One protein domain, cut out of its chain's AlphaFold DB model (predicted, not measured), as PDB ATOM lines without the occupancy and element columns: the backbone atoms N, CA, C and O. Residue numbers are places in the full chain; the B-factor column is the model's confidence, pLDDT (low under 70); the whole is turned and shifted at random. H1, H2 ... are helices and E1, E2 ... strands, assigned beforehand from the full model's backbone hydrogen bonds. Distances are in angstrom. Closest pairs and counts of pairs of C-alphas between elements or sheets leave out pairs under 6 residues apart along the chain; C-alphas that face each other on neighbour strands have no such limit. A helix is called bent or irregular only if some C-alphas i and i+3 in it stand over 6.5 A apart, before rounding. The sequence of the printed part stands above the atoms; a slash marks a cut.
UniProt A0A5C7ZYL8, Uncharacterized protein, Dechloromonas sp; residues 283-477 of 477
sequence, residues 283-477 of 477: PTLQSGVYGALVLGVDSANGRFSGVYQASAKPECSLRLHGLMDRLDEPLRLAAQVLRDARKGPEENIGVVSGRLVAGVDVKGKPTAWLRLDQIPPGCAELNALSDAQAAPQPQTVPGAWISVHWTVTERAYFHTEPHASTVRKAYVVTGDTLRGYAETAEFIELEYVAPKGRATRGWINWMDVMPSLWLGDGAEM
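Overview. This is residues 283 to 477 of the 477 residues of an uncharacterized protein of Dechloromonas sp (UniProt A0A5C7ZYL8). A seven-stranded sheet, E1 to E7, curls into a nearly closed barrel with the short helix H1 at one rim; a smaller lobe of two sheets packs on its E2 and E3 side. In that lobe the sheet E8 E11 E12 E13 lies between the barrel and the hairpin E9 and E10, partly face to face with each. The printed part has 195 residues, under half in named elements, in the order E1 to E7, H1, E8 to E13; it is mostly strand, its three sheets antiparallel. It is compact, with a radius of gyration of the C-alphas of 16.2 A and spans of 50 by 37 by 36 A.

Arrangement. E1, residues 288 to 290, E2, 293 to 298, E3, 303 to 309, E4, 317 to 323, E5, 331 to 338, E6, 348 to 360, and E7, 366 to 372, form a meander, each strand the antiparallel neighbour of the one before. Within hydrogen-bond range are, for instance, N 290 and O 293, 2.8 A, N 320 and O 306, 2.8 A, and N 357 and O 369, 2.9 A. This folded sheet is bent back on itself: E1 to E4 face E6 and E7, with E5 as the hinge. The closest C-alphas of edge strands E1 and E7, Tyr 290 and Ala 368, are 6.6 A apart; residues 397 to 398 pair with 288 to 289, and 393 to 394 with 367 to 368. H1, residues 380 to 385, is on this sheet at a height of 8.6 A; 0 of its 2 O i to N i+4 pairs and 2 of its 3 O i to N i+3 pairs are within range. E8, 403 to 406, E11, 433 to 439, E12, 443 to 449, and E13, 455 to 461, form the second sheet, with N 405 and O 434 at 2.8 A. The closest C-alphas of E2 and E8, Gly 296 and Ser 403, are 4.0 A apart. E9, 412 to 415, and E10, 423 to 428, are a hairpin, with N 424 and O 414 at 2.7 A. The closest C-alphas of E9 and E13, His 415 and Trp 459, are 4.7 A apart.

Along the chain. E1 begins at C-alpha 288 (-27.546, -20.347, 6.013). E6, 32.7 A long, bends by 64 degrees at residue 351; E5 measures 21.5 A. E13 ends at C-alpha 461 (-19.802, -1.465, 17.376).

Size, cuts and confidence. The C-alphas farthest apart, Ala 388 and Ser 421, are 51.4 A apart. The printed part has no cut; the link H1 to E8 is long, 17 residues. Confidence is under 70 at residues 283, 312 to 314, 325 to 330, 341 to 347 and 467 to 477.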
ATOM      1  N   PRO A 283     -19.473 -29.878  -2.900       69.62
ATOM      2  CA  PRO A 283     -20.419 -29.328  -1.940       69.62
ATOM      3  C   PRO A 283     -19.683 -28.397  -0.976       69.62
ATOM      4  O   PRO A 283     -19.090 -28.807   0.015       69.62
ATOM      5  N   THR A 284     -19.724 -27.107  -1.284       82.88
ATOM      6  CA  THR A 284     -19.115 -26.073  -0.460       82.88
ATOM      7  C   THR A 284     -20.032 -25.750   0.703       82.88
ATOM      8  O   THR A 284     -21.261 -25.719   0.583       82.88
ATOM      9  N   LEU A 285     -19.425 -25.483   1.855       88.25
ATOM     10  CA  LEU A 285     -20.150 -24.952   2.992       88.25
ATOM     11  C   LEU A 285     -20.755 -23.595   2.605       88.25
ATOM     12  O   LEU A 285     -20.062 -22.726   2.078       88.25
ATOM     13  N   GLN A 286     -22.047 -23.404   2.870       93.81
ATOM     14  CA  GLN A 286     -22.757 -22.175   2.522       93.81
ATOM     15  C   GLN A 286     -23.308 -21.494   3.769       93.81
ATOM     16  O   GLN A 286     -23.714 -22.136   4.737       93.81
ATOM     17  N   SER A 287     -23.374 -20.168   3.735       96.44
ATOM     18  CA  SER A 287     -24.082 -19.417   4.763       96.44
ATOM     19  C   SER A 287     -25.570 -19.742   4.740       96.44
ATOM     20  O   SER A 287     -26.217 -19.758   3.691       96.44
ATOM     21  N   GLY A 288     -26.143 -19.980   5.914       96.94
ATOM     22  CA  GLY A 288     -27.546 -20.347   6.013       96.94
ATOM     23  C   GLY A 288     -27.979 -20.777   7.404       96.94
ATOM     24  O   GLY A 288     -27.215 -20.769   8.369       96.94
ATOM     25  N   VAL A 289     -29.256 -21.122   7.500       96.31
ATOM     26  CA  VAL A 289     -29.848 -21.777   8.666       96.31
ATOM     27  C   VAL A 289     -30.018 -23.251   8.330       96.31
ATOM     28  O   VAL A 289     -30.593 -23.568   7.296       96.31
ATOM     29  N   TYR A 290     -29.546 -24.130   9.203       95.62
ATOM     30  CA  TYR A 290     -29.532 -25.585   9.083       95.62
ATOM     31  C   TYR A 290     -30.180 -26.173  10.343       95.62
ATOM     32  O   TYR A 290     -29.511 -26.594  11.287       95.62
ATOM     33  N   GLY A 291     -31.509 -26.089  10.417       91.94
ATOM     34  CA  GLY A 291     -32.248 -26.431  11.634       91.94
ATOM     35  C   GLY A 291     -31.860 -25.526  12.812       91.94
ATOM     36  O   GLY A 291     -32.168 -24.335  12.802       91.94
ATOM     37  N   ALA A 292     -31.197 -26.102  13.816       91.94
ATOM     38  CA  ALA A 292     -30.715 -25.418  15.023       91.94
ATOM     39  C   ALA A 292     -29.386 -24.659  14.834       91.94
ATOM     40  O   ALA A 292     -28.981 -23.905  15.722       91.94
ATOM     41  N   LEU A 293     -28.703 -24.867  13.704       94.94
ATOM     42  CA  LEU A 293     -27.435 -24.226  13.371       94.94
ATOM     43  C   LEU A 293     -27.671 -22.994  12.489       94.94
ATOM     44  O   LEU A 293     -28.273 -23.092  11.423       94.94
ATOM     45  N   VAL A 294     -27.150 -21.840  12.895       95.69
ATOM     46  CA  VAL A 294     -26.989 -20.666  12.027       95.69
ATOM     47  C   VAL A 294     -25.513 -20.541  11.694       95.69
ATOM     48  O   VAL A 294     -24.693 -20.483  12.605       95.69
ATOM     49  N   LEU A 295     -25.183 -20.499  10.408       96.06
ATOM     50  CA  LEU A 295     -23.814 -20.568   9.913       96.06
ATOM     51  C   LEU A 295     -23.526 -19.409   8.960       96.06
ATOM     52  O   LEU A 295     -24.347 -19.105   8.095       96.06
ATOM     53  N   GLY A 296     -22.374 -18.769   9.127       95.50
ATOM     54  CA  GLY A 296     -21.831 -17.743   8.245       95.50
ATOM     55  C   GLY A 296     -20.465 -18.182   7.740       95.50
ATOM     56  O   GLY A 296     -19.600 -18.542   8.538       95.50
ATOM     57  N   VAL A 297     -20.309 -18.176   6.422       93.75
ATOM     58  CA  VAL A 297     -19.120 -18.617   5.701       93.75
ATOM     59  C   VAL A 297     -18.533 -17.430   4.949       93.75
ATOM     60  O   VAL A 297     -19.195 -16.821   4.108       93.75
ATOM     61  N   ASP A 298     -17.276 -17.133   5.242       91.25
ATOM     62  CA  ASP A 298     -16.449 -16.169   4.536       91.25
ATOM     63  C   ASP A 298     -15.433 -16.939   3.692       91.25
ATOM     64  O   ASP A 298     -14.297 -17.199   4.100       91.25
ATOM     65  N   SER A 299     -15.874 -17.347   2.503       86.88
ATOM     66  CA  SER A 299     -15.047 -18.104   1.564       86.88
ATOM     67  C   SER A 299     -13.853 -17.304   1.046       86.88
ATOM     68  O   SER A 299     -12.850 -17.902   0.668       86.88
ATOM     69  N   ALA A 300     -13.924 -15.969   1.055       86.25
ATOM     70  CA  ALA A 300     -12.831 -15.112   0.607       86.25
ATOM     71  C   ALA A 300     -11.644 -15.154   1.577       86.25
ATOM     72  O   ALA A 300     -10.496 -15.107   1.140       86.25
ATOM     73  N   ASN A 301     -11.924 -15.270   2.878       83.00
ATOM     74  CA  ASN A 301     -10.902 -15.340   3.922       83.00
ATOM     75  C   ASN A 301     -10.711 -16.749   4.502       83.00
ATOM     76  O   ASN A 301      -9.938 -16.908   5.446       83.00
ATOM     77  N   GLY A 302     -11.414 -17.756   3.973       86.06
ATOM     78  CA  GLY A 302     -11.338 -19.139   4.442       86.06
ATOM     79  C   GLY A 302     -11.775 -19.290   5.899       86.06
ATOM     80  O   GLY A 302     -11.109 -19.965   6.677       86.06
ATOM     81  N   ARG A 303     -12.857 -18.622   6.309       88.19
ATOM     82  CA  ARG A 303     -13.335 -18.617   7.702       88.19
ATOM     83  C   ARG A 303     -14.805 -18.975   7.772       88.19
ATOM     84  O   ARG A 303     -15.583 -18.648   6.880       88.19
ATOM     85  N   PHE A 304     -15.215 -19.568   8.885       91.69
ATOM     86  CA  PHE A 304     -16.629 -19.678   9.215       91.69
ATOM     87  C   PHE A 304     -16.882 -19.402  10.691       91.69
ATOM     88  O   PHE A 304     -16.013 -19.532  11.555       91.69
ATOM     89  N   SER A 305     -18.119 -19.012  10.969       93.25
ATOM     90  CA  SER A 305     -18.637 -18.799  12.315       93.25
ATOM     91  C   SER A 305     -20.075 -19.282  12.393       93.25
ATOM     92  O   SER A 305     -20.803 -19.281  11.397       93.25
ATOM     93  N   GLY A 306     -20.512 -19.712  13.570       93.81
ATOM     94  CA  GLY A 306     -21.873 -20.205  13.718       93.81
ATOM     95  C   GLY A 306     -22.360 -20.266  15.150       93.81
ATOM     96  O   GLY A 306     -21.589 -20.186  16.103       93.81
ATOM     97  N   VAL A 307     -23.670 -20.423  15.297       92.56
ATOM     98  CA  VAL A 307     -24.327 -20.632  16.586       92.56
ATOM     99  C   VAL A 307     -25.249 -21.833  16.474       92.56
ATOM    100  O   VAL A 307     -26.087 -21.883  15.572       92.56
ATOM    101  N   TYR A 308     -25.114 -22.779  17.401       92.56
ATOM    102  CA  TYR A 308     -26.019 -23.920  17.531       92.56
ATOM    103  C   TYR A 308     -26.852 -23.796  18.808       92.56
ATOM    104  O   TYR A 308     -26.306 -23.649  19.907       92.56
ATOM    105  N   GLN A 309     -28.176 -23.871  18.668       88.12
ATOM    106  CA  GLN A 309     -29.127 -23.810  19.781       88.12
ATOM    107  C   GLN A 309     -30.149 -24.948  19.675       88.12
ATOM    108  O   GLN A 309     -31.106 -24.863  18.909       88.12
ATOM    109  N   ALA A 310     -29.964 -26.003  20.477       75.81
ATOM    110  CA  ALA A 310     -30.798 -27.210  20.446       75.81
ATOM    111  C   ALA A 310     -32.282 -26.955  20.785       75.81
ATOM    112  O   ALA A 310     -33.161 -27.689  20.336       75.81
ATOM    113  N   SER A 311     -32.585 -25.934  21.594       70.25
ATOM    114  CA  SER A 311     -33.957 -25.623  22.005       70.25
ATOM    115  C   SER A 311     -34.159 -24.141  22.341       70.25
ATOM    116  O   SER A 311     -33.209 -23.372  22.459       70.25
ATOM    117  N   ALA A 312     -35.419 -23.735  22.543       60.69
ATOM    118  CA  ALA A 312     -35.786 -22.374  22.955       60.69
ATOM    119  C   ALA A 312     -35.406 -22.026  24.414       60.69
ATOM    120  O   ALA A 312     -35.504 -20.861  24.813       60.69
ATOM    121  N   LYS A 313     -35.005 -23.021  25.213       62.62
ATOM    122  CA  LYS A 313     -34.458 -22.869  26.568       62.62
ATOM    123  C   LYS A 313     -33.203 -23.743  26.684       62.62
ATOM    124  O   LYS A 313     -33.279 -24.798  27.308       62.62
ATOM    125  N   PRO A 314     -32.098 -23.382  26.019       59.19
ATOM    126  CA  PRO A 314     -30.918 -24.228  26.049       59.19
ATOM    127  C   PRO A 314     -30.258 -24.124  27.426       59.19
ATOM    128  O   PRO A 314     -30.001 -23.013  27.891       59.19
ATOM    129  N   GLU A 315     -30.008 -25.275  28.052       73.31
ATOM    130  CA  GLU A 315     -29.054 -25.389  29.159       73.31
ATOM    131  C   GLU A 315     -27.618 -25.450  28.629       73.31
ATOM    132  O   GLU A 315     -26.696 -25.292  29.415       73.31
ATOM    133  N   CYS A 316     -27.429 -25.647  27.317       85.44
ATOM    134  CA  CYS A 316     -26.180 -25.560  26.583       85.44
ATOM    135  C   CYS A 316     -26.392 -25.067  25.137       85.44
ATOM    136  O   CYS A 316     -27.247 -25.552  24.391       85.44
ATOM    137  N   SER A 317     -25.569 -24.109  24.710       88.38
ATOM    138  CA  SER A 317     -25.469 -23.630  23.324       88.38
ATOM    139  C   SER A 317     -24.015 -23.602  22.872       88.38
ATOM    140  O   SER A 317     -23.112 -23.554  23.711       88.38
ATOM    141  N   LEU A 318     -23.797 -23.626  21.554       90.19
ATOM    142  CA  LEU A 318     -22.456 -23.583  20.979       90.19
ATOM    143  C   LEU A 318     -22.237 -22.314  20.173       90.19
ATOM    144  O   LEU A 318     -23.115 -21.897  19.413       90.19
ATOM    145  N   ARG A 319     -21.032 -21.762  20.291       89.94
ATOM    146  CA  ARG A 319     -20.504 -20.720  19.407       89.94
ATOM    147  C   ARG A 319     -19.297 -21.286  18.678       89.94
ATOM    148  O   ARG A 319     -18.343 -21.715  19.323       89.94
ATOM    149  N   LEU A 320     -19.388 -21.354  17.358       90.50
ATOM    150  CA  LEU A 320     -18.463 -22.065  16.484       90.50
ATOM    151  C   LEU A 320     -17.563 -21.069  15.769       90.50
ATOM    152  O   LEU A 320     -18.069 -20.091  15.218       90.50
ATOM    153  N   HIS A 321     -16.272 -21.378  15.710       85.44
ATOM    154  CA  HIS A 321     -15.314 -20.719  14.828       85.44
ATOM    155  C   HIS A 321     -14.370 -21.757  14.238       85.44
ATOM    156  O   HIS A 321     -13.973 -22.706  14.922       85.44
ATOM    157  N   GLY A 322     -13.990 -21.558  12.984       83.75
ATOM    158  CA  GLY A 322     -12.996 -22.398  12.339       83.75
ATOM    159  C   GLY A 322     -12.425 -21.767  11.079       83.75
ATOM    160  O   GLY A 322     -12.949 -20.779  10.551       83.75
ATOM    161  N   LEU A 323     -11.328 -22.366  10.632       81.81
ATOM    162  CA  LEU A 323     -10.669 -22.070   9.370       81.81
ATOM    163  C   LEU A 323     -11.074 -23.124   8.337       81.81
ATOM    164  O   LEU A 323     -11.279 -24.294   8.660       81.81
ATOM    165  N   MET A 324     -11.193 -22.693   7.089       76.94
ATOM    166  CA  MET A 324     -11.369 -23.539   5.916       76.94
ATOM    167  C   MET A 324     -10.003 -23.791   5.286       76.94
ATOM    168  O   MET A 324      -9.748 -23.367   4.165       76.94
ATOM    169  N   ASP A 325      -9.094 -24.410   6.038       57.25
ATOM    170  CA  ASP A 325      -7.703 -24.535   5.590       57.25
ATOM    171  C   ASP A 325      -7.533 -25.516   4.422       57.25
ATOM    172  O   ASP A 325      -6.544 -25.408   3.698       57.25
ATOM    173  N   ARG A 326      -8.490 -26.434   4.199       53.19
ATOM    174  CA  ARG A 326      -8.477 -27.454   3.135       53.19
ATOM    175  C   ARG A 326      -9.898 -27.921   2.792       53.19
ATOM    176  O   ARG A 326     -10.688 -28.156   3.701       53.19
ATOM    177  N   LEU A 327     -10.236 -27.991   1.500       51.16
ATOM    178  CA  LEU A 327     -11.553 -28.443   0.998       51.16
ATOM    179  C   LEU A 327     -11.731 -29.971   1.133       51.16
ATOM    180  O   LEU A 327     -12.851 -30.465   1.111       51.16
ATOM    181  N   ASP A 328     -10.620 -30.680   1.322       44.69
ATOM    182  CA  ASP A 328     -10.446 -32.132   1.281       44.69
ATOM    183  C   ASP A 328     -10.467 -32.822   2.663       44.69
ATOM    184  O   ASP A 328     -10.450 -34.048   2.741       44.69
ATOM    185  N   GLU A 329     -10.572 -32.071   3.766       55.44
ATOM    186  CA  GLU A 329     -10.738 -32.618   5.122       55.44
ATOM    187  C   GLU A 329     -11.983 -32.033   5.818       55.44
ATOM    188  O   GLU A 329     -12.361 -30.886   5.564       55.44
ATOM    189  N   PRO A 330     -12.629 -32.770   6.745       59.12
ATOM    190  CA  PRO A 330     -13.700 -32.211   7.564       59.12
ATOM    191  C   PRO A 330     -13.202 -30.967   8.308       59.12
ATOM    192  O   PRO A 330     -12.193 -31.018   9.018       59.12
ATOM    193  N   LEU A 331     -13.936 -29.856   8.181       76.12
ATOM    194  CA  LEU A 331     -13.540 -28.569   8.746       76.12
ATOM    195  C   LEU A 331     -13.443 -28.681  10.264       76.12
ATOM    196  O   LEU A 331     -14.460 -28.807  10.958       76.12
ATOM    197  N   ARG A 332     -12.216 -28.647  10.785       76.69
ATOM    198  CA  ARG A 332     -11.981 -28.660  12.226       76.69
ATOM    199  C   ARG A 332     -12.474 -27.352  12.825       76.69
ATOM    200  O   ARG A 332     -12.208 -26.270  12.304       76.69
ATOM    201  N   LEU A 333     -13.190 -27.455  13.938       81.62
ATOM    202  CA  LEU A 333     -13.724 -26.297  14.647       81.62
ATOM    203  C   LEU A 333     -13.431 -26.355  16.134       81.62
ATOM    204  O   LEU A 333     -13.330 -27.429  16.731       81.62
ATOM    205  N   ALA A 334     -13.369 -25.166  16.721       80.62
ATOM    206  CA  ALA A 334     -13.477 -24.964  18.152       80.62
ATOM    207  C   ALA A 334     -14.878 -24.420  18.458       80.62
ATOM    208  O   ALA A 334     -15.320 -23.425  17.875       80.62
ATOM    209  N   ALA A 335     -15.578 -25.072  19.382       83.44
ATOM    210  CA  ALA A 335     -16.888 -24.655  19.852       83.44
ATOM    211  C   ALA A 335     -16.809 -24.231  21.320       83.44
ATOM    212  O   ALA A 335     -16.466 -25.036  22.185       83.44
ATOM    213  N   GLN A 336     -17.157 -22.977  21.617       83.81
ATOM    214  CA  GLN A 336     -17.406 -22.559  22.997       83.81
ATOM    215  C   GLN A 336     -18.745 -23.103  23.460       83.81
ATOM    216  O   GLN A 336     -19.745 -22.971  22.750       83.81
ATOM    217  N   VAL A 337     -18.766 -23.643  24.670       83.00
ATOM    218  CA  VAL A 337     -19.956 -24.228  25.278       83.00
ATOM    219  C   VAL A 337     -20.476 -23.274  26.342       83.00
ATOM    220  O   VAL A 337     -19.759 -22.945  27.286       83.00
ATOM    221  N   LEU A 338     -21.726 -22.836  26.210       81.06
ATOM    222  CA  LEU A 338     -22.344 -21.896  27.147       81.06
ATOM    223  C   LEU A 338     -23.572 -22.494  27.796       81.06
ATOM    224  O   LEU A 338     -24.475 -22.901  27.068       81.06
ATOM    225  N   ARG A 339     -23.645 -22.443  29.134       76.38
ATOM    226  CA  ARG A 339     -24.813 -22.945  29.874       76.38
ATOM    227  C   ARG A 339     -26.083 -22.110  29.689       76.38
ATOM    228  O   ARG A 339     -27.202 -22.595  29.803       76.38
ATOM    229  N   ASP A 340     -25.916 -20.821  29.427       74.25
ATOM    230  CA  ASP A 340     -27.022 -19.917  29.139       74.25
ATOM    231  C   ASP A 340     -26.597 -18.973  28.020       74.25
ATOM    232  O   ASP A 340     -25.766 -18.085  28.211       74.25
ATOM    233  N   ALA A 341     -27.189 -19.161  26.839       65.56
ATOM    234  CA  ALA A 341     -26.896 -18.351  25.663       65.56
ATOM    235  C   ALA A 341     -27.139 -16.848  25.895       65.56
ATOM    236  O   ALA A 341     -26.544 -16.033  25.192       65.56
ATOM    237  N   ARG A 342     -28.009 -16.485  26.854       68.88
ATOM    238  CA  ARG A 342     -28.409 -15.101  27.165       68.88
ATOM    239  C   ARG A 342     -27.521 -14.422  28.195       68.88
ATOM    240  O   ARG A 342     -27.688 -13.229  28.444       68.88
ATOM    241  N   LYS A 343     -26.607 -15.163  28.814       65.75
ATOM    242  CA  LYS A 343     -25.640 -14.607  29.755       65.75
ATOM    243  C   LYS A 343     -24.307 -14.343  29.064       65.75
ATOM    244  O   LYS A 343     -24.024 -14.843  27.975       65.75
ATOM    245  N   GLY A 344     -23.521 -13.470  29.689       59.66
ATOM    246  CA  GLY A 344     -22.220 -13.055  29.181       59.66
ATOM    247  C   GLY A 344     -21.207 -14.209  29.085       59.66
ATOM    248  O   GLY A 344     -21.488 -15.334  29.499       59.66
ATOM    249  N   PRO A 345     -20.000 -13.934  28.562       59.03
ATOM    250  CA  PRO A 345     -18.940 -14.931  28.362       59.03
ATOM    251  C   PRO A 345     -18.468 -15.646  29.644       59.03
ATOM    252  O   PRO A 345     -17.803 -16.672  29.547       59.03
ATOM    253  N   GLU A 346     -18.837 -15.156  30.833       59.28
ATOM    254  CA  GLU A 346     -18.536 -15.769  32.137       59.28
ATOM    255  C   GLU A 346     -19.183 -17.157  32.349       59.28
ATOM    256  O   GLU A 346     -18.766 -17.894  33.234       59.28
ATOM    257  N   GLU A 347     -20.171 -17.539  31.530       67.38
ATOM    258  CA  GLU A 347     -20.819 -18.867  31.548       67.38
ATOM    259  C   GLU A 347     -20.209 -19.840  30.519       67.38
ATOM    260  O   GLU A 347     -20.795 -20.888  30.222       67.38
ATOM    261  N   ASN A 348     -19.049 -19.501  29.945       71.12
ATOM    262  CA  ASN A 348     -18.274 -20.435  29.137       71.12
ATOM    263  C   ASN A 348     -17.743 -21.560  30.038       71.12
ATOM    264  O   ASN A 348     -16.924 -21.330  30.927       71.12
ATOM    265  N   ILE A 349     -18.215 -22.780  29.797       74.06
ATOM    266  CA  ILE A 349     -17.832 -23.961  30.579       74.06
ATOM    267  C   ILE A 349     -16.740 -24.798  29.915       74.06
ATOM    268  O   ILE A 349     -16.326 -25.811  30.476       74.06
ATOM    269  N   GLY A 350     -16.269 -24.381  28.740       80.81
ATOM    270  CA  GLY A 350     -15.170 -25.018  28.039       80.81
ATOM    271  C   GLY A 350     -15.201 -24.791  26.533       80.81
ATOM    272  O   GLY A 350     -16.178 -24.318  25.949       80.81
ATOM    273  N   VAL A 351     -14.101 -25.186  25.902       83.44
ATOM    274  CA  VAL A 351     -13.985 -25.295  24.450       83.44
ATOM    275  C   VAL A 351     -13.938 -26.774  24.104       83.44
ATOM    276  O   VAL A 351     -13.181 -27.526  24.716       83.44
ATOM    277  N   VAL A 352     -14.751 -27.189  23.137       86.44
ATOM    278  CA  VAL A 352     -14.700 -28.539  22.571       86.44
ATOM    279  C   VAL A 352     -14.310 -28.489  21.107       86.44
ATOM    280  O   VAL A 352     -14.656 -27.552  20.387       86.44
ATOM    281  N   SER A 353     -13.577 -29.509  20.684       87.25
ATOM    282  CA  SER A 353     -13.245 -29.734  19.286       87.25
ATOM    283  C   SER A 353     -14.373 -30.482  18.582       87.25
ATOM    284  O   SER A 353     -15.174 -31.190  19.205       87.25
ATOM    285  N   GLY A 354     -14.458 -30.274  17.275       88.62
ATOM    286  CA  GLY A 354     -15.419 -30.954  16.434       88.62
ATOM    287  C   GLY A 354     -15.105 -30.806  14.956       88.62
ATOM    288  O   GLY A 354     -14.071 -30.259  14.557       88.62
ATOM    289  N   ARG A 355     -16.046 -31.276  14.146       90.06
ATOM    290  CA  ARG A 355     -15.981 -31.304  12.689       90.06
ATOM    291  C   ARG A 355     -17.259 -30.728  12.092       90.06
ATOM    292  O   ARG A 355     -18.354 -30.992  12.588       90.06
ATOM    293  N   LEU A 356     -17.114 -29.960  11.017       90.56
ATOM    294  CA  LEU A 356     -18.218 -29.494  10.188       90.56
ATOM    295  C   LEU A 356     -18.020 -30.003   8.761       90.56
ATOM    296  O   LEU A 356     -17.025 -29.685   8.116       90.56
ATOM    297  N   VAL A 357     -18.968 -30.799   8.275       88.44
ATOM    298  CA  VAL A 357     -18.926 -31.376   6.926       88.44
ATOM    299  C   VAL A 357     -20.042 -30.765   6.089       88.44
ATOM    300  O   VAL A 357     -21.195 -30.710   6.527       88.44
ATOM    301  N   ALA A 358     -19.696 -30.273   4.904       90.25
ATOM    302  CA  ALA A 358     -20.662 -29.815   3.918       90.25
ATOM    303  C   ALA A 358     -21.146 -31.002   3.075       90.25
ATOM    304  O   ALA A 358     -20.399 -31.942   2.816       90.25
ATOM    305  N   GLY A 359     -22.401 -30.963   2.648       89.88
ATOM    306  CA  GLY A 359     -22.962 -31.991   1.782       89.88
ATOM    307  C   GLY A 359     -24.163 -31.482   1.003       89.88
ATOM    308  O   GLY A 359     -24.495 -30.294   1.025       89.88
ATOM    309  N   VAL A 360     -24.840 -32.406   0.332       89.19
ATOM    310  CA  VAL A 360     -26.121 -32.172  -0.335       89.19
ATOM    311  C   VAL A 360     -27.090 -33.294   0.019       89.19
ATOM    312  O   VAL A 360     -26.680 -34.439   0.194       89.19
ATOM    313  N   ASP A 361     -28.373 -32.972   0.182       85.62
ATOM    314  CA  ASP A 361     -29.410 -33.991   0.350       85.62
ATOM    315  C   ASP A 361     -29.797 -34.621  -1.001       85.62
ATOM    316  O   ASP A 361     -29.381 -34.169  -2.069       85.62
ATOM    317  N   VAL A 362     -30.659 -35.643  -0.971       78.62
ATOM    318  CA  VAL A 362     -31.165 -36.337  -2.177       78.62
ATOM    319  C   VAL A 362     -31.902 -35.423  -3.170       78.62
ATOM    320  O   VAL A 362     -32.205 -35.837  -4.286       78.62
ATOM    321  N   LYS A 363     -32.231 -34.186  -2.777       82.31
ATOM    322  CA  LYS A 363     -32.870 -33.162  -3.617       82.31
ATOM    323  C   LYS A 363     -31.879 -32.084  -4.074       82.31
ATOM    324  O   LYS A 363     -32.311 -31.085  -4.648       82.31
ATOM    325  N   GLY A 364     -30.583 -32.259  -3.811       84.69
ATOM    326  CA  GLY A 364     -29.527 -31.303  -4.137       84.69
ATOM    327  C   GLY A 364     -29.499 -30.072  -3.227       84.69
ATOM    328  O   GLY A 364     -28.884 -29.066  -3.577       84.69
ATOM    329  N   LYS A 365     -30.186 -30.093  -2.077       89.19
ATOM    330  CA  LYS A 365     -30.173 -28.975  -1.131       89.19
ATOM    331  C   LYS A 365     -28.904 -29.030  -0.278       89.19
ATOM    332  O   LYS A 365     -28.614 -30.106   0.241       89.19
ATOM    333  N   PRO A 366     -28.200 -27.906  -0.044       93.38
ATOM    334  CA  PRO A 366     -27.036 -27.897   0.835       93.38
ATOM    335  C   PRO A 366     -27.364 -28.455   2.222       93.38
ATOM    336  O   PRO A 366     -28.383 -28.093   2.821       93.38
ATOM    337  N   THR A 367     -26.487 -29.298   2.752       94.44
ATOM    338  CA  THR A 367     -26.544 -29.824   4.117       94.44
ATOM    339  C   THR A 367     -25.288 -29.433   4.890       94.44
ATOM    340  O   THR A 367     -24.236 -29.158   4.312       94.44
ATOM    341  N   ALA A 368     -25.415 -29.369   6.212       93.62
ATOM    342  CA  ALA A 368     -24.298 -29.168   7.124       93.62
ATOM    343  C   ALA A 368     -24.355 -30.223   8.227       93.62
ATOM    344  O   ALA A 368     -25.398 -30.420   8.858       93.62
ATOM    345  N   TRP A 369     -23.235 -30.895   8.470       92.19
ATOM    346  CA  TRP A 369     -23.113 -31.941   9.475       92.19
ATOM    347  C   TRP A 369     -22.118 -31.518  10.552       92.19
ATOM    348  O   TRP A 369     -20.906 -31.550  10.349       92.19
ATOM    349  N   LEU A 370     -22.652 -31.073  11.691       93.94
ATOM    350  CA  LEU A 370     -21.877 -30.675  12.864       93.94
ATOM    351  C   LEU A 370     -21.693 -31.877  13.796       93.94
ATOM    352  O   LEU A 370     -22.680 -32.432  14.278       93.94
ATOM    353  N   ARG A 371     -20.439 -32.232  14.074       92.50
ATOM    354  CA  ARG A 371     -20.040 -33.306  14.993       92.50
ATOM    355  C   ARG A 371     -19.130 -32.754  16.074       92.50
ATOM    356  O   ARG A 371     -18.219 -31.988  15.774       92.50
ATOM    357  N   LEU A 372     -19.365 -33.144  17.318       91.31
ATOM    358  CA  LEU A 372     -18.474 -32.856  18.435       91.31
ATOM    359  C   LEU A 372     -17.697 -34.115  18.804       91.31
ATOM    360  O   LEU A 372     -18.294 -35.179  18.964       91.31
ATOM    361  N   ASP A 373     -16.392 -33.964  19.021       87.69
ATOM    362  CA  ASP A 373     -15.519 -35.083  19.401       87.69
ATOM    363  C   ASP A 373     -15.865 -35.606  20.808       87.69
ATOM    364  O   ASP A 373     -15.675 -36.775  21.132       87.69
ATOM    365  N   GLN A 374     -16.405 -34.726  21.656       88.75
ATOM    366  CA  GLN A 374     -16.873 -35.049  22.998       88.75
ATOM    367  C   GLN A 374     -18.034 -34.139  23.400       88.75
ATOM    368  O   GLN A 374     -18.013 -32.931  23.151       88.75
ATOM    369  N   ILE A 375     -19.036 -34.714  24.069       89.75
ATOM    370  CA  ILE A 375     -20.140 -33.941  24.642       89.75
ATOM    371  C   ILE A 375     -19.726 -33.420  26.024       89.75
ATOM    372  O   ILE A 375     -19.382 -34.223  26.897       89.75
ATOM    373  N   PRO A 376     -19.768 -32.096  26.261       86.81
ATOM    374  CA  PRO A 376     -19.443 -31.524  27.561       86.81
ATOM    375  C   PRO A 376     -20.329 -32.090  28.685       86.81
ATOM    376  O   PRO A 376     -21.547 -32.218  28.508       86.81
ATOM    377  N   PRO A 377     -19.769 -32.369  29.878       82.88
ATOM    378  CA  PRO A 377     -20.557 -32.803  31.025       82.88
ATOM    379  C   PRO A 377     -21.661 -31.798  31.380       82.88
ATOM    380  O   PRO A 377     -21.399 -30.621  31.632       82.88
ATOM    381  N   GLY A 378     -22.902 -32.282  31.456       84.19
ATOM    382  CA  GLY A 378     -24.072 -31.451  31.756       84.19
ATOM    383  C   GLY A 378     -24.735 -30.799  30.541       84.19
ATOM    384  O   GLY A 378     -25.642 -30.007  30.753       84.19
ATOM    385  N   CYS A 379     -24.326 -31.149  29.316       87.69
ATOM    386  CA  CYS A 379     -24.946 -30.699  28.066       87.69
ATOM    387  C   CYS A 379     -25.616 -31.852  27.301       87.69
ATOM    388  O   CYS A 379     -25.292 -32.118  26.142       87.69
ATOM    389  N   ALA A 380     -26.517 -32.589  27.954       87.44
ATOM    390  CA  ALA A 380     -27.137 -33.783  27.371       87.44
ATOM    391  C   ALA A 380     -27.965 -33.488  26.102       87.44
ATOM    392  O   ALA A 380     -28.141 -34.364  25.259       87.44
ATOM    393  N   GLU A 381     -28.449 -32.261  25.922       86.31
ATOM    394  CA  GLU A 381     -29.127 -31.824  24.698       86.31
ATOM    395  C   GLU A 381     -28.205 -31.784  23.474       86.31
ATOM    396  O   GLU A 381     -28.689 -31.833  22.345       86.31
ATOM    397  N   LEU A 382     -26.885 -31.716  23.680       90.25
ATOM    398  CA  LEU A 382     -25.903 -31.756  22.602       90.25
ATOM    399  C   LEU A 382     -25.594 -33.189  22.155       90.25
ATOM    400  O   LEU A 382     -24.838 -33.359  21.205       90.25
ATOM    401  N   ASN A 383     -26.192 -34.221  22.765       89.38
ATOM    402  CA  ASN A 383     -25.991 -35.618  22.356       89.38
ATOM    403  C   ASN A 383     -26.318 -35.856  20.875       89.38
ATOM    404  O   ASN A 383     -25.636 -36.644  20.225       89.38
ATOM    405  N   ALA A 384     -27.266 -35.095  20.313       88.69
ATOM    406  CA  ALA A 384     -27.587 -35.111  18.885       88.69
ATOM    407  C   ALA A 384     -26.434 -34.639  17.975       88.69
ATOM    408  O   ALA A 384     -26.553 -34.733  16.761       88.69
ATOM    409  N   LEU A 385     -25.345 -34.114  18.542       91.62
ATOM    410  CA  LEU A 385     -24.110 -33.744  17.847       91.62
ATOM    411  C   LEU A 385     -22.959 -34.720  18.127       91.62
ATOM    412  O   LEU A 385     -21.848 -34.490  17.654       91.62
ATOM    413  N   SER A 386     -23.184 -35.780  18.908       89.19
ATOM    414  CA  SER A 386     -22.167 -36.810  19.128       89.19
ATOM    415  C   SER A 386     -21.892 -37.582  17.841       89.19
ATOM    416  O   SER A 386     -22.781 -37.733  17.003       89.19
ATOM    417  N   ASP A 387     -20.690 -38.135  17.714       77.25
ATOM    418  CA  ASP A 387     -20.296 -38.947  16.559       77.25
ATOM    419  C   ASP A 387     -21.287 -40.079  16.223       77.25
ATOM    420  O   ASP A 387     -21.483 -40.384  15.053       77.25
ATOM    421  N   ALA A 388     -21.961 -40.650  17.226       75.94
ATOM    422  CA  ALA A 388     -22.925 -41.734  17.042       75.94
ATOM    423  C   ALA A 388     -24.332 -41.278  16.599       75.94
ATOM    424  O   ALA A 388     -25.124 -42.102  16.147       75.94
ATOM    425  N   GLN A 389     -24.688 -40.003  16.792       83.19
ATOM    426  CA  GLN A 389     -26.065 -39.508  16.608       83.19
ATOM    427  C   GLN A 389     -26.182 -38.306  15.670       83.19
ATOM    428  O   GLN A 389     -27.288 -37.976  15.239       83.19
ATOM    429  N   ALA A 390     -25.074 -37.635  15.369       85.06
ATOM    430  CA  ALA A 390     -25.063 -36.489  14.483       85.06
ATOM    431  C   ALA A 390     -25.557 -36.883  13.093       85.06
ATOM    432  O   ALA A 390     -25.047 -37.821  12.487       85.06
ATOM    433  N   ALA A 391     -26.489 -36.101  12.554       89.31
ATOM    434  CA  ALA A 391     -27.020 -36.282  11.209       89.31
ATOM    435  C   ALA A 391     -26.893 -34.987  10.390       89.31
ATOM    436  O   ALA A 391     -27.035 -33.894  10.964       89.31
ATOM    437  N   PRO A 392     -26.689 -35.078   9.061       92.00
ATOM    438  CA  PRO A 392     -26.696 -33.920   8.176       92.00
ATOM    439  C   PRO A 392     -27.998 -33.125   8.308       92.00
ATOM    440  O   PRO A 392     -29.096 -33.670   8.198       92.00
ATOM    441  N   GLN A 393     -27.884 -31.820   8.539       93.56
ATOM    442  CA  GLN A 393     -29.029 -30.919   8.621       93.56
ATOM    443  C   GLN A 393     -29.219 -30.224   7.272       93.56
ATOM    444  O   GLN A 393     -28.274 -29.594   6.800       93.56
ATOM    445  N   PRO A 394     -30.402 -30.284   6.639       94.38
ATOM    446  CA  PRO A 394     -30.655 -29.557   5.402       94.38
ATOM    447  C   PRO A 394     -30.787 -28.056   5.666       94.38
ATOM    448  O   PRO A 394     -31.409 -27.625   6.642       94.38
ATOM    449  N   GLN A 395     -30.255 -27.242   4.758       95.44
ATOM    450  CA  GLN A 395     -30.371 -25.790   4.823       95.44
ATOM    451  C   GLN A 395     -31.847 -25.400   4.744       95.44
ATOM    452  O   GLN A 395     -32.507 -25.669   3.755       95.44
ATOM    453  N   THR A 396     -32.428 -24.769   5.753       94.94
ATOM    454  CA  THR A 396     -33.818 -24.296   5.731       94.94
ATOM    455  C   THR A 396     -33.938 -22.885   5.170       94.94
ATOM    456  O   THR A 396     -34.938 -22.581   4.521       94.94
ATOM    457  N   VAL A 397     -32.920 -22.046   5.377       95.25
ATOM    458  CA  VAL A 397     -32.877 -20.659   4.896       95.25
ATOM    459  C   VAL A 397     -31.488 -20.365   4.323       95.25
ATOM    460  O   VAL A 397     -30.534 -20.362   5.101       95.25
ATOM    461  N   PRO A 398     -31.343 -20.102   3.012       95.94
ATOM    462  CA  PRO A 398     -30.076 -19.641   2.450       95.94
ATOM    463  C   PRO A 398     -29.753 -18.222   2.934       95.94
ATOM    464  O   PRO A 398     -30.655 -17.406   3.147       95.94
ATOM    465  N   GLY A 399     -28.466 -17.925   3.113       93.62
ATOM    466  CA  GLY A 399     -27.992 -16.644   3.626       93.62
ATOM    467  C   GLY A 399     -26.920 -16.005   2.755       93.62
ATOM    468  O   GLY A 399     -26.057 -16.688   2.226       93.62
ATOM    469  N   ALA A 400     -26.957 -14.675   2.646       95.81
ATOM    470  CA  ALA A 400     -25.891 -13.877   2.027       95.81
ATOM    471  C   ALA A 400     -24.943 -13.237   3.063       95.81
ATOM    472  O   ALA A 400     -24.101 -12.419   2.708       95.81
ATOM    473  N   TRP A 401     -25.132 -13.537   4.353       96.94
ATOM    474  CA  TRP A 401     -24.215 -13.111   5.410       96.94
ATOM    475  C   TRP A 401     -22.938 -13.954   5.355       96.94
ATOM    476  O   TRP A 401     -22.984 -15.103   4.937       96.94
ATOM    477  N   ILE A 402     -21.812 -13.402   5.780       94.38
ATOM    478  CA  ILE A 402     -20.488 -14.045   5.753       94.38
ATOM    479  C   ILE A 402     -20.016 -14.472   7.146       94.38
ATOM    480  O   ILE A 402     -19.080 -15.246   7.288       94.38
ATOM    481  N   SER A 403     -20.682 -13.999   8.197       94.62
ATOM    482  CA  SER A 403     -20.342 -14.326   9.581       94.62
ATOM    483  C   SER A 403     -21.577 -14.382  10.476       94.62
ATOM    484  O   SER A 403     -22.653 -13.892  10.124       94.62
ATOM    485  N   VAL A 404     -21.432 -15.006  11.640       95.00
ATOM    486  CA  VAL A 404     -22.429 -15.046  12.706       95.00
ATOM    487  C   VAL A 404     -21.785 -14.509  13.974       95.00
ATOM    488  O   VAL A 404     -20.701 -14.936  14.361       95.00
ATOM    489  N   HIS A 405     -22.474 -13.574  14.615       93.31
ATOM    490  CA  HIS A 405     -22.043 -12.885  15.827       93.31
ATOM    491  C   HIS A 405     -23.089 -13.070  16.919       93.31
ATOM    492  O   HIS A 405     -24.207 -13.532  16.671       93.31
ATOM    493  N   TRP A 406     -22.750 -12.653  18.129       90.31
ATOM    494  CA  TRP A 406     -23.694 -12.586  19.233       90.31
ATOM    495  C   TRP A 406     -23.421 -11.353  20.084       90.31
ATOM    496  O   TRP A 406     -22.283 -10.913  20.229       90.31
ATOM    497  N   THR A 407     -24.467 -10.805  20.686       91.94
ATOM    498  CA  THR A 407     -24.328  -9.649  21.576       91.94
ATOM    499  C   THR A 407     -23.704 -10.059  22.909       91.94
ATOM    500  O   THR A 407     -24.178 -10.999  23.553       91.94
ATOM    501  N   VAL A 408     -22.685  -9.331  23.366       87.69
ATOM    502  CA  VAL A 408     -22.029  -9.562  24.670       87.69
ATOM    503  C   VAL A 408     -22.341  -8.485  25.709       87.69
ATOM    504  O   VAL A 408     -22.121  -8.707  26.897       87.69
ATOM    505  N   THR A 409     -22.891  -7.345  25.295       89.31
ATOM    506  CA  THR A 409     -23.318  -6.265  26.193       89.31
ATOM    507  C   THR A 409     -24.806  -6.353  26.516       89.31
ATOM    508  O   THR A 409     -25.570  -7.025  25.822       89.31
ATOM    509  N   GLU A 410     -25.248  -5.690  27.590       90.69
ATOM    510  CA  GLU A 410     -26.672  -5.659  27.968       90.69
ATOM    511  C   GLU A 410     -27.536  -5.093  26.831       90.69
ATOM    512  O   GLU A 410     -28.646  -5.569  26.583       90.69
ATOM    513  N   ARG A 411     -27.013  -4.081  26.125       94.81
ATOM    514  CA  ARG A 411     -27.633  -3.477  24.946       94.81
ATOM    515  C   ARG A 411     -26.580  -3.028  23.948       94.81
ATOM    516  O   ARG A 411     -25.767  -2.169  24.276       94.81
ATOM    517  N   ALA A 412     -26.712  -3.502  22.718       96.50
ATOM    518  CA  ALA A 412     -25.955  -3.025  21.572       96.50
ATOM    519  C   ALA A 412     -26.896  -2.315  20.601       96.50
ATOM    520  O   ALA A 412     -27.893  -2.886  20.150       96.50
ATOM    521  N   TYR A 413     -26.619  -1.049  20.307       97.38
ATOM    522  CA  TYR A 413     -27.486  -0.231  19.463       97.38
ATOM    523  C   TYR A 413     -27.088  -0.345  17.993       97.38
ATOM    524  O   TYR A 413     -25.911  -0.378  17.655       97.38
ATOM    525  N   PHE A 414     -28.083  -0.352  17.107       97.88
ATOM    526  CA  PHE A 414     -27.847  -0.235  15.672       97.88
ATOM    527  C   PHE A 414     -27.548   1.212  15.286       97.88
ATOM    528  O   PHE A 414     -28.174   2.143  15.786       97.88
ATOM    529  N   HIS A 415     -26.693   1.388  14.292       98.06
ATOM    530  CA  HIS A 415     -26.320   2.643  13.659       98.06
ATOM    531  C   HIS A 415     -26.727   2.608  12.176       98.06
ATOM    532  O   HIS A 415     -26.843   1.528  11.582       98.06
ATOM    533  N   THR A 416     -27.035   3.762  11.573       96.00
ATOM    534  CA  THR A 416     -27.340   3.822  10.125       96.00
ATOM    535  C   THR A 416     -26.083   3.764   9.261       96.00
ATOM    536  O   THR A 416     -26.149   3.273   8.142       96.00
ATOM    537  N   GLU A 417     -24.954   4.226   9.791       95.81
ATOM    538  CA  GLU A 417     -23.629   4.223   9.163       95.81
ATOM    539  C   GLU A 417     -22.608   3.655  10.169       95.81
ATOM    540  O   GLU A 417     -22.912   3.633  11.366       95.81
ATOM    541  N   PRO A 418     -21.407   3.214   9.748       95.56
ATOM    542  CA  PRO A 418     -20.356   2.736  10.655       95.56
ATOM    543  C   PRO A 418     -19.712   3.899  11.434       95.56
ATOM    544  O   PRO A 418     -18.535   4.211  11.273       95.56
ATOM    545  N   HIS A 419     -20.514   4.610  12.231       94.88
ATOM    546  CA  HIS A 419     -20.096   5.795  12.967       94.88
ATOM    547  C   HIS A 419     -20.939   6.013  14.229       94.88
ATOM    548  O   HIS A 419     -22.177   5.980  14.201       94.88
ATOM    549  N   ALA A 420     -20.272   6.340  15.339       92.81
ATOM    550  CA  ALA A 420     -20.892   6.471  16.660       92.81
ATOM    551  C   ALA A 420     -22.034   7.506  16.716       92.81
ATOM    552  O   ALA A 420     -23.001   7.331  17.454       92.81
ATOM    553  N   SER A 421     -21.974   8.567  15.902       94.38
ATOM    554  CA  SER A 421     -23.003   9.621  15.883       94.38
ATOM    555  C   SER A 421     -24.321   9.225  15.210       94.38
ATOM    556  O   SER A 421     -25.277   9.995  15.274       94.38
ATOM    557  N   THR A 422     -24.395   8.069  14.543       95.56
ATOM    558  CA  THR A 422     -25.568   7.662  13.744       95.56
ATOM    559  C   THR A 422     -26.445   6.609  14.431       95.56
ATOM    560  O   THR A 422     -27.165   5.842  13.787       95.56
ATOM    561  N   VAL A 423     -26.391   6.578  15.765       96.56
ATOM    562  CA  VAL A 423     -27.126   5.633  16.611       96.56
ATOM    563  C   VAL A 423     -28.643   5.711  16.395       96.56
ATOM    564  O   VAL A 423     -29.241   6.781  16.253       96.56
ATOM    565  N   ARG A 424     -29.296   4.550  16.406       95.19
ATOM    566  CA  ARG A 424     -30.745   4.373  16.265       95.19
ATOM    567  C   ARG A 424     -31.335   3.885  17.581       95.19
ATOM    568  O   ARG A 424     -30.659   3.364  18.454       95.19
ATOM    569  N   LYS A 425     -32.662   3.977  17.696       92.62
ATOM    570  CA  LYS A 425     -33.404   3.418  18.843       92.62
ATOM    571  C   LYS A 425     -33.520   1.889  18.822       92.62
ATOM    572  O   LYS A 425     -34.004   1.316  19.793       92.62
ATOM    573  N   ALA A 426     -33.165   1.247  17.711       94.38
ATOM    574  CA  ALA A 426     -33.161  -0.205  17.608       94.38
ATOM    575  C   ALA A 426     -31.896  -0.754  18.273       94.38
ATOM    576  O   ALA A 426     -30.813  -0.224  18.041       94.38
ATOM    577  N   TYR A 427     -32.046  -1.803  19.072       96.56
ATOM    578  CA  TYR A 427     -30.953  -2.462  19.772       96.56
ATOM    579  C   TYR A 427     -31.216  -3.963  19.874       96.56
ATOM    580  O   TYR A 427     -32.354  -4.411  19.705       96.56
ATOM    581  N   VAL A 428     -30.154  -4.697  20.168       95.50
ATOM    582  CA  VAL A 428     -30.141  -6.115  20.535       95.50
ATOM    583  C   VAL A 428     -29.580  -6.247  21.946       95.50
ATOM    584  O   VAL A 428     -28.966  -5.310  22.461       95.50
ATOM    585  N   VAL A 429     -29.856  -7.366  22.602       93.12
ATOM    586  CA  VAL A 429     -29.450  -7.627  23.991       93.12
ATOM    587  C   VAL A 429     -28.529  -8.833  24.066       93.12
ATOM    588  O   VAL A 429     -28.423  -9.589  23.101       93.12
ATOM    589  N   THR A 430     -27.871  -9.015  25.213       88.81
ATOM    590  CA  THR A 430     -26.938 -10.125  25.461       88.81
ATOM    591  C   THR A 430     -27.503 -11.465  24.988       88.81
ATOM    592  O   THR A 430     -28.627 -11.842  25.331       88.81
ATOM    593  N   GLY A 431     -26.711 -12.180  24.191       85.56
ATOM    594  CA  GLY A 431     -27.050 -13.493  23.650       85.56
ATOM    595  C   GLY A 431     -27.878 -13.507  22.368       85.56
ATOM    596  O   GLY A 431     -28.070 -14.582  21.803       85.56
ATOM    597  N   ASP A 432     -28.356 -12.358  21.882       91.12
ATOM    598  CA  ASP A 432     -28.992 -12.295  20.562       91.12
ATOM    599  C   ASP A 432     -27.989 -12.705  19.472       91.12
ATOM    600  O   ASP A 432     -26.890 -12.155  19.403       91.12
ATOM    601  N   THR A 433     -28.386 -13.646  18.610       92.38
ATOM    602  CA  THR A 433     -27.611 -14.091  17.441       92.38
ATOM    603  C   THR A 433     -27.807 -13.133  16.267       92.38
ATOM    604  O   THR A 433     -28.937 -12.765  15.932       92.38
ATOM    605  N   LEU A 434     -26.711 -12.764  15.608       95.88
ATOM    606  CA  LEU A 434     -26.656 -11.738  14.569       95.88
ATOM    607  C   LEU A 434     -25.951 -12.276  13.321       95.88
ATOM    608  O   LEU A 434     -24.989 -13.031  13.421       95.88
ATOM    609  N   ARG A 435     -26.417 -11.878  12.139       96.75
ATOM    610  CA  ARG A 435     -25.856 -12.270  10.834       96.75
ATOM    611  C   ARG A 435     -25.030 -11.119  10.269       96.75
ATOM    612  O   ARG A 435     -25.584 -10.041  10.078       96.75
ATOM    613  N   GLY A 436     -23.741 -11.324  10.017       96.25
ATOM    614  CA  GLY A 436     -22.811 -10.288   9.562       96.25
ATOM    615  C   GLY A 436     -22.583 -10.263   8.062       96.25
ATOM    616  O   GLY A 436     -22.412 -11.304   7.441       96.25
ATOM    617  N   TYR A 437     -22.583  -9.067   7.477       95.19
ATOM    618  CA  TYR A 437     -22.481  -8.859   6.026       95.19
ATOM    619  C   TYR A 437     -21.229  -8.098   5.607       95.19
ATOM    620  O   TYR A 437     -20.739  -8.298   4.500       95.19
ATOM    621  N   ALA A 438     -20.747  -7.207   6.465       90.12
ATOM    622  CA  ALA A 438     -19.587  -6.373   6.209       90.12
ATOM    623  C   ALA A 438     -18.978  -5.925   7.535       90.12
ATOM    624  O   ALA A 438     -19.664  -5.869   8.557       90.12
ATOM    625  N   GLU A 439     -17.708  -5.550   7.503       89.00
ATOM    626  CA  GLU A 439     -16.996  -5.041   8.665       89.00
ATOM    627  C   GLU A 439     -16.104  -3.851   8.305       89.00
ATOM    628  O   GLU A 439     -15.699  -3.637   7.164       89.00
ATOM    629  N   THR A 440     -15.845  -3.049   9.324       89.44
ATOM    630  CA  THR A 440     -14.866  -1.965   9.367       89.44
ATOM    631  C   THR A 440     -14.010  -2.177  10.613       89.44
ATOM    632  O   THR A 440     -14.286  -3.069  11.410       89.44
ATOM    633  N   ALA A 441     -13.017  -1.318  10.844       83.75
ATOM    634  CA  ALA A 441     -12.196  -1.405  12.052       83.75
ATOM    635  C   ALA A 441     -12.989  -1.256  13.372       83.75
ATOM    636  O   ALA A 441     -12.529  -1.729  14.405       83.75
ATOM    637  N   GLU A 442     -14.152  -0.591  13.357       88.88
ATOM    638  CA  GLU A 442     -14.914  -0.284  14.581       88.88
ATOM    639  C   GLU A 442     -16.361  -0.797  14.576       88.88
ATOM    640  O   GLU A 442     -16.977  -0.933  15.634       88.88
ATOM    641  N   PHE A 443     -16.927  -1.069  13.404       94.31
ATOM    642  CA  PHE A 443     -18.327  -1.447  13.244       94.31
ATOM    643  C   PHE A 443     -18.487  -2.654  12.329       94.31
ATOM    644  O   PHE A 443     -17.777  -2.788  11.332       94.31
ATOM    645  N   ILE A 444     -19.501  -3.461  12.619       95.62
ATOM    646  CA  ILE A 444     -19.920  -4.610  11.818       95.62
ATOM    647  C   ILE A 444     -21.358  -4.379  11.363       95.62
ATOM    648  O   ILE A 444     -22.217  -3.983  12.156       95.62
ATOM    649  N   GLU A 445     -21.633  -4.597  10.081       97.31
ATOM    650  CA  GLU A 445     -22.986  -4.566   9.546       97.31
ATOM    651  C   GLU A 445     -23.686  -5.890   9.859       97.31
ATOM    652  O   GLU A 445     -23.337  -6.941   9.318       97.31
ATOM    653  N   LEU A 446     -24.692  -5.828  10.728       97.62
ATOM    654  CA  LEU A 446     -25.371  -6.985  11.296       97.62
ATOM    655  C   LEU A 446     -26.872  -6.953  11.004       97.62
ATOM    656  O   LEU A 446     -27.495  -5.891  10.958       97.62
ATOM    657  N   GLU A 447     -27.471  -8.132  10.862       97.50
ATOM    658  CA  GLU A 447     -28.914  -8.357  10.862       97.50
ATOM    659  C   GLU A 447     -29.316  -9.201  12.074       97.50
ATOM    660  O   GLU A 447     -28.818 -10.306  12.282       97.50
ATOM    661  N   TYR A 448     -30.284  -8.699  12.833       96.81
ATOM    662  CA  TYR A 448     -31.011  -9.459  13.839       96.81
ATOM    663  C   TYR A 448     -32.367  -9.891  13.293       96.81
ATOM    664  O   TYR A 448     -33.133  -9.049  12.816       96.81
ATOM    665  N   VAL A 449     -32.713 -11.171  13.432       94.56
ATOM    666  CA  VAL A 449     -34.046 -11.686  13.099       94.56
ATOM    667  C   VAL A 449     -34.766 -12.082  14.378       94.56
ATOM    668  O   VAL A 449     -34.440 -13.078  15.015       94.56
ATOM    669  N   ALA A 450     -35.784 -11.303  14.744       89.06
ATOM    670  CA  ALA A 450     -36.599 -11.599  15.915       89.06
ATOM    671  C   ALA A 450     -37.355 -12.934  15.744       89.06
ATOM    672  O   ALA A 450     -37.695 -13.292  14.615       89.06
ATOM    673  N   PRO A 451     -37.783 -13.604  16.834       85.25
ATOM    674  CA  PRO A 451     -38.542 -14.864  16.755       85.25
ATOM    675  C   PRO A 451     -39.822 -14.798  15.906       85.25
ATOM    676  O   PRO A 451     -40.292 -15.804  15.392       85.25
ATOM    677  N   LYS A 452     -40.398 -13.598  15.739       87.50
ATOM    678  CA  LYS A 452     -41.566 -13.344  14.874       87.50
ATOM    679  C   LYS A 452     -41.200 -13.093  13.400       87.50
ATOM    680  O   LYS A 452     -42.042 -12.620  12.646       87.50
ATOM    681  N   GLY A 453     -39.945 -13.313  13.010       88.12
ATOM    682  CA  GLY A 453     -39.420 -13.116  11.655       88.12
ATOM    683  C   GLY A 453     -39.075 -11.671  11.284       88.12
ATOM    684  O   GLY A 453     -38.614 -11.423  10.174       88.12
ATOM    685  N   ARG A 454     -39.276 -10.689  12.176       92.50
ATOM    686  CA  ARG A 454     -38.933  -9.290  11.879       92.50
ATOM    687  C   ARG A 454     -37.416  -9.103  11.897       92.50
ATOM    688  O   ARG A 454     -36.816  -9.168  12.969       92.50
ATOM    689  N   ALA A 455     -36.844  -8.796  10.738       94.38
ATOM    690  CA  ALA A 455     -35.433  -8.463  10.593       94.38
ATOM    691  C   ALA A 455     -35.151  -6.985  10.922       94.38
ATOM    692  O   ALA A 455     -35.955  -6.097  10.627       94.38
ATOM    693  N   THR A 456     -34.012  -6.710  11.552       96.19
ATOM    694  CA  THR A 456     -33.446  -5.371  11.748       96.19
ATOM    695  C   THR A 456     -31.980  -5.417  11.356       96.19
ATOM    696  O   THR A 456     -31.225  -6.169  11.957       96.19
ATOM    697  N   ARG A 457     -31.591  -4.605  10.370       97.00
ATOM    698  CA  ARG A 457     -30.214  -4.507   9.877       97.00
ATOM    699  C   ARG A 457     -29.628  -3.118  10.131       97.00
ATOM    700  O   ARG A 457     -30.365  -2.121  10.093       97.00
ATOM    701  N   GLY A 458     -28.330  -3.058  10.406       97.00
ATOM    702  CA  GLY A 458     -27.553  -1.831  10.587       97.00
ATOM    703  C   GLY A 458     -26.158  -2.118  11.137       97.00
ATOM    704  O   GLY A 458     -25.778  -3.271  11.297       97.00
ATOM    705  N   TRP A 459     -25.416  -1.067  11.461       98.06
ATOM    706  CA  TRP A 459     -24.057  -1.180  11.992       98.06
ATOM    707  C   TRP A 459     -24.070  -1.272  13.518       98.06
ATOM    708  O   TRP A 459     -24.806  -0.532  14.161       98.06
ATOM    709  N   ILE A 460     -23.272  -2.150  14.113       97.81
ATOM    710  CA  ILE A 460     -23.079  -2.238  15.569       97.81
ATOM    711  C   ILE A 460     -21.582  -2.154  15.855       97.81
ATOM    712  O   ILE A 460     -20.781  -2.625  15.048       97.81
ATOM    713  N   ASN A 461     -21.200  -1.524  16.967       94.44
ATOM    714  CA  ASN A 461     -19.802  -1.465  17.376       94.44
ATOM    715  C   ASN A 461     -19.273  -2.883  17.638       94.44
ATOM    716  O   ASN A 461     -19.911  -3.649  18.356       94.44
ATOM    717  N   TRP A 462     -18.116  -3.231  17.079       90.31
ATOM    718  CA  TRP A 462     -17.564  -4.586  17.187       90.31
ATOM    719  C   TRP A 462     -17.340  -5.038  18.645       90.31
ATOM    720  O   TRP A 462     -17.482  -6.219  18.950       90.31
ATOM    721  N   MET A 463     -17.071  -4.103  19.567       88.62
ATOM    722  CA  MET A 463     -16.901  -4.385  21.000       88.62
ATOM    723  C   MET A 463     -18.187  -4.879  21.671       88.62
ATOM    724  O   MET A 463     -18.127  -5.534  22.710       88.62
ATOM    725  N   ASP A 464     -19.351  -4.575  21.095       93.19
ATOM    726  CA  ASP A 464     -20.644  -5.012  21.622       93.19
ATOM    727  C   ASP A 464     -21.022  -6.434  21.175       93.19
ATOM    728  O   ASP A 464     -21.934  -7.054  21.737       93.19
ATOM    729  N   VAL A 465     -20.337  -6.947  20.151       89.25
ATOM    730  CA  VAL A 465     -20.685  -8.152  19.391       89.25
ATOM    731  C   VAL A 465     -19.404  -8.917  19.049       89.25
ATOM    732  O   VAL A 465     -18.954  -8.921  17.911       89.25
ATOM    733  N   MET A 466     -18.744  -9.498  20.056       72.25
ATOM    734  CA  MET A 466     -17.426 -10.119  19.855       72.25
ATOM    735  C   MET A 466     -17.480 -11.262  18.819       72.25
ATOM    736  O   MET A 466     -18.233 -12.213  19.029       72.25
ATOM    737  N   PRO A 467     -16.638 -11.224  17.767       59.62
ATOM    738  CA  PRO A 467     -16.506 -12.307  16.795       59.62
ATOM    739  C   PRO A 467     -15.437 -13.346  17.141       59.62
ATOM    740  O   PRO A 467     -15.291 -14.318  16.407       59.62
ATOM    741  N   SER A 468     -14.640 -13.147  18.191       52.12
ATOM    742  CA  SER A 468     -13.473 -13.985  18.453       52.12
ATOM    743  C   SER A 468     -13.577 -14.730  19.775       52.12
ATOM    744  O   SER A 468     -13.871 -14.182  20.839       52.12
ATOM    745  N   LEU A 469     -13.289 -16.025  19.680       52.94
ATOM    746  CA  LEU A 469     -12.894 -16.876  20.784       52.94
ATOM    747  C   LEU A 469     -11.719 -16.200  21.512       52.94
ATOM    748  O   LEU A 469     -10.576 -16.301  21.078       52.94
ATOM    749  N   TRP A 470     -11.977 -15.486  22.609       43.44
ATOM    750  CA  TRP A 470     -10.910 -15.097  23.529       43.44
ATOM    751  C   TRP A 470     -10.454 -16.378  24.236       43.44
ATOM    752  O   TRP A 470     -11.041 -16.788  25.235       43.44
ATOM    753  N   LEU A 471      -9.470 -17.070  23.655       46.03
ATOM    754  CA  LEU A 471      -8.924 -18.333  24.169       46.03
ATOM    755  C   LEU A 471      -8.046 -18.160  25.423       46.03
ATOM    756  O   LEU A 471      -7.543 -19.150  25.944       46.03
ATOM    757  N   GLY A 472      -7.900 -16.938  25.943       33.38
ATOM    758  CA  GLY A 472      -6.916 -16.629  26.977       33.38
ATOM    759  C   GLY A 472      -5.496 -16.626  26.402       33.38
ATOM    760  O   GLY A 472      -5.127 -17.478  25.605       33.38
ATOM    761  N   ASP A 473      -4.722 -15.606  26.767       32.06
ATOM    762  CA  ASP A 473      -3.282 -15.463  26.522       32.06
ATOM    763  C   ASP A 473      -2.771 -15.836  25.110       32.06
ATOM    764  O   ASP A 473      -1.951 -16.730  24.927       32.06
ATOM    765  N   GLY A 474      -3.186 -15.067  24.101       31.52
ATOM    766  CA  GLY A 474      -2.350 -14.815  22.915       31.52
ATOM    767  C   GLY A 474      -2.229 -15.920  21.860       31.52
ATOM    768  O   GLY A 474      -1.426 -15.759  20.945       31.52
ATOM    769  N   ALA A 475      -3.013 -16.995  21.930       30.81
ATOM    770  CA  ALA A 475      -3.152 -17.925  20.810       30.81
ATOM    771  C   ALA A 475      -4.244 -17.424  19.848       30.81
ATOM    772  O   ALA A 475      -5.411 -17.802  19.952       30.81
ATOM    773  N   GLU A 476      -3.866 -16.533  18.929       31.30
ATOM    774  CA  GLU A 476      -4.533 -16.493  17.624       31.30
ATOM    775  C   GLU A 476      -4.192 -17.813  16.912       31.30
ATOM    776  O   GLU A 476      -3.035 -18.240  16.946       31.30
ATOM    777  N   MET A 477      -5.199 -18.494  16.357       35.53
ATOM    778  CA  MET A 477      -4.961 -19.588  15.407       35.53
ATOM    779  C   MET A 477      -4.418 -19.027  14.100       35.53
ATOM    780  O   MET A 477      -4.980 -18.001  13.643       35.53
TER     781      MET A 477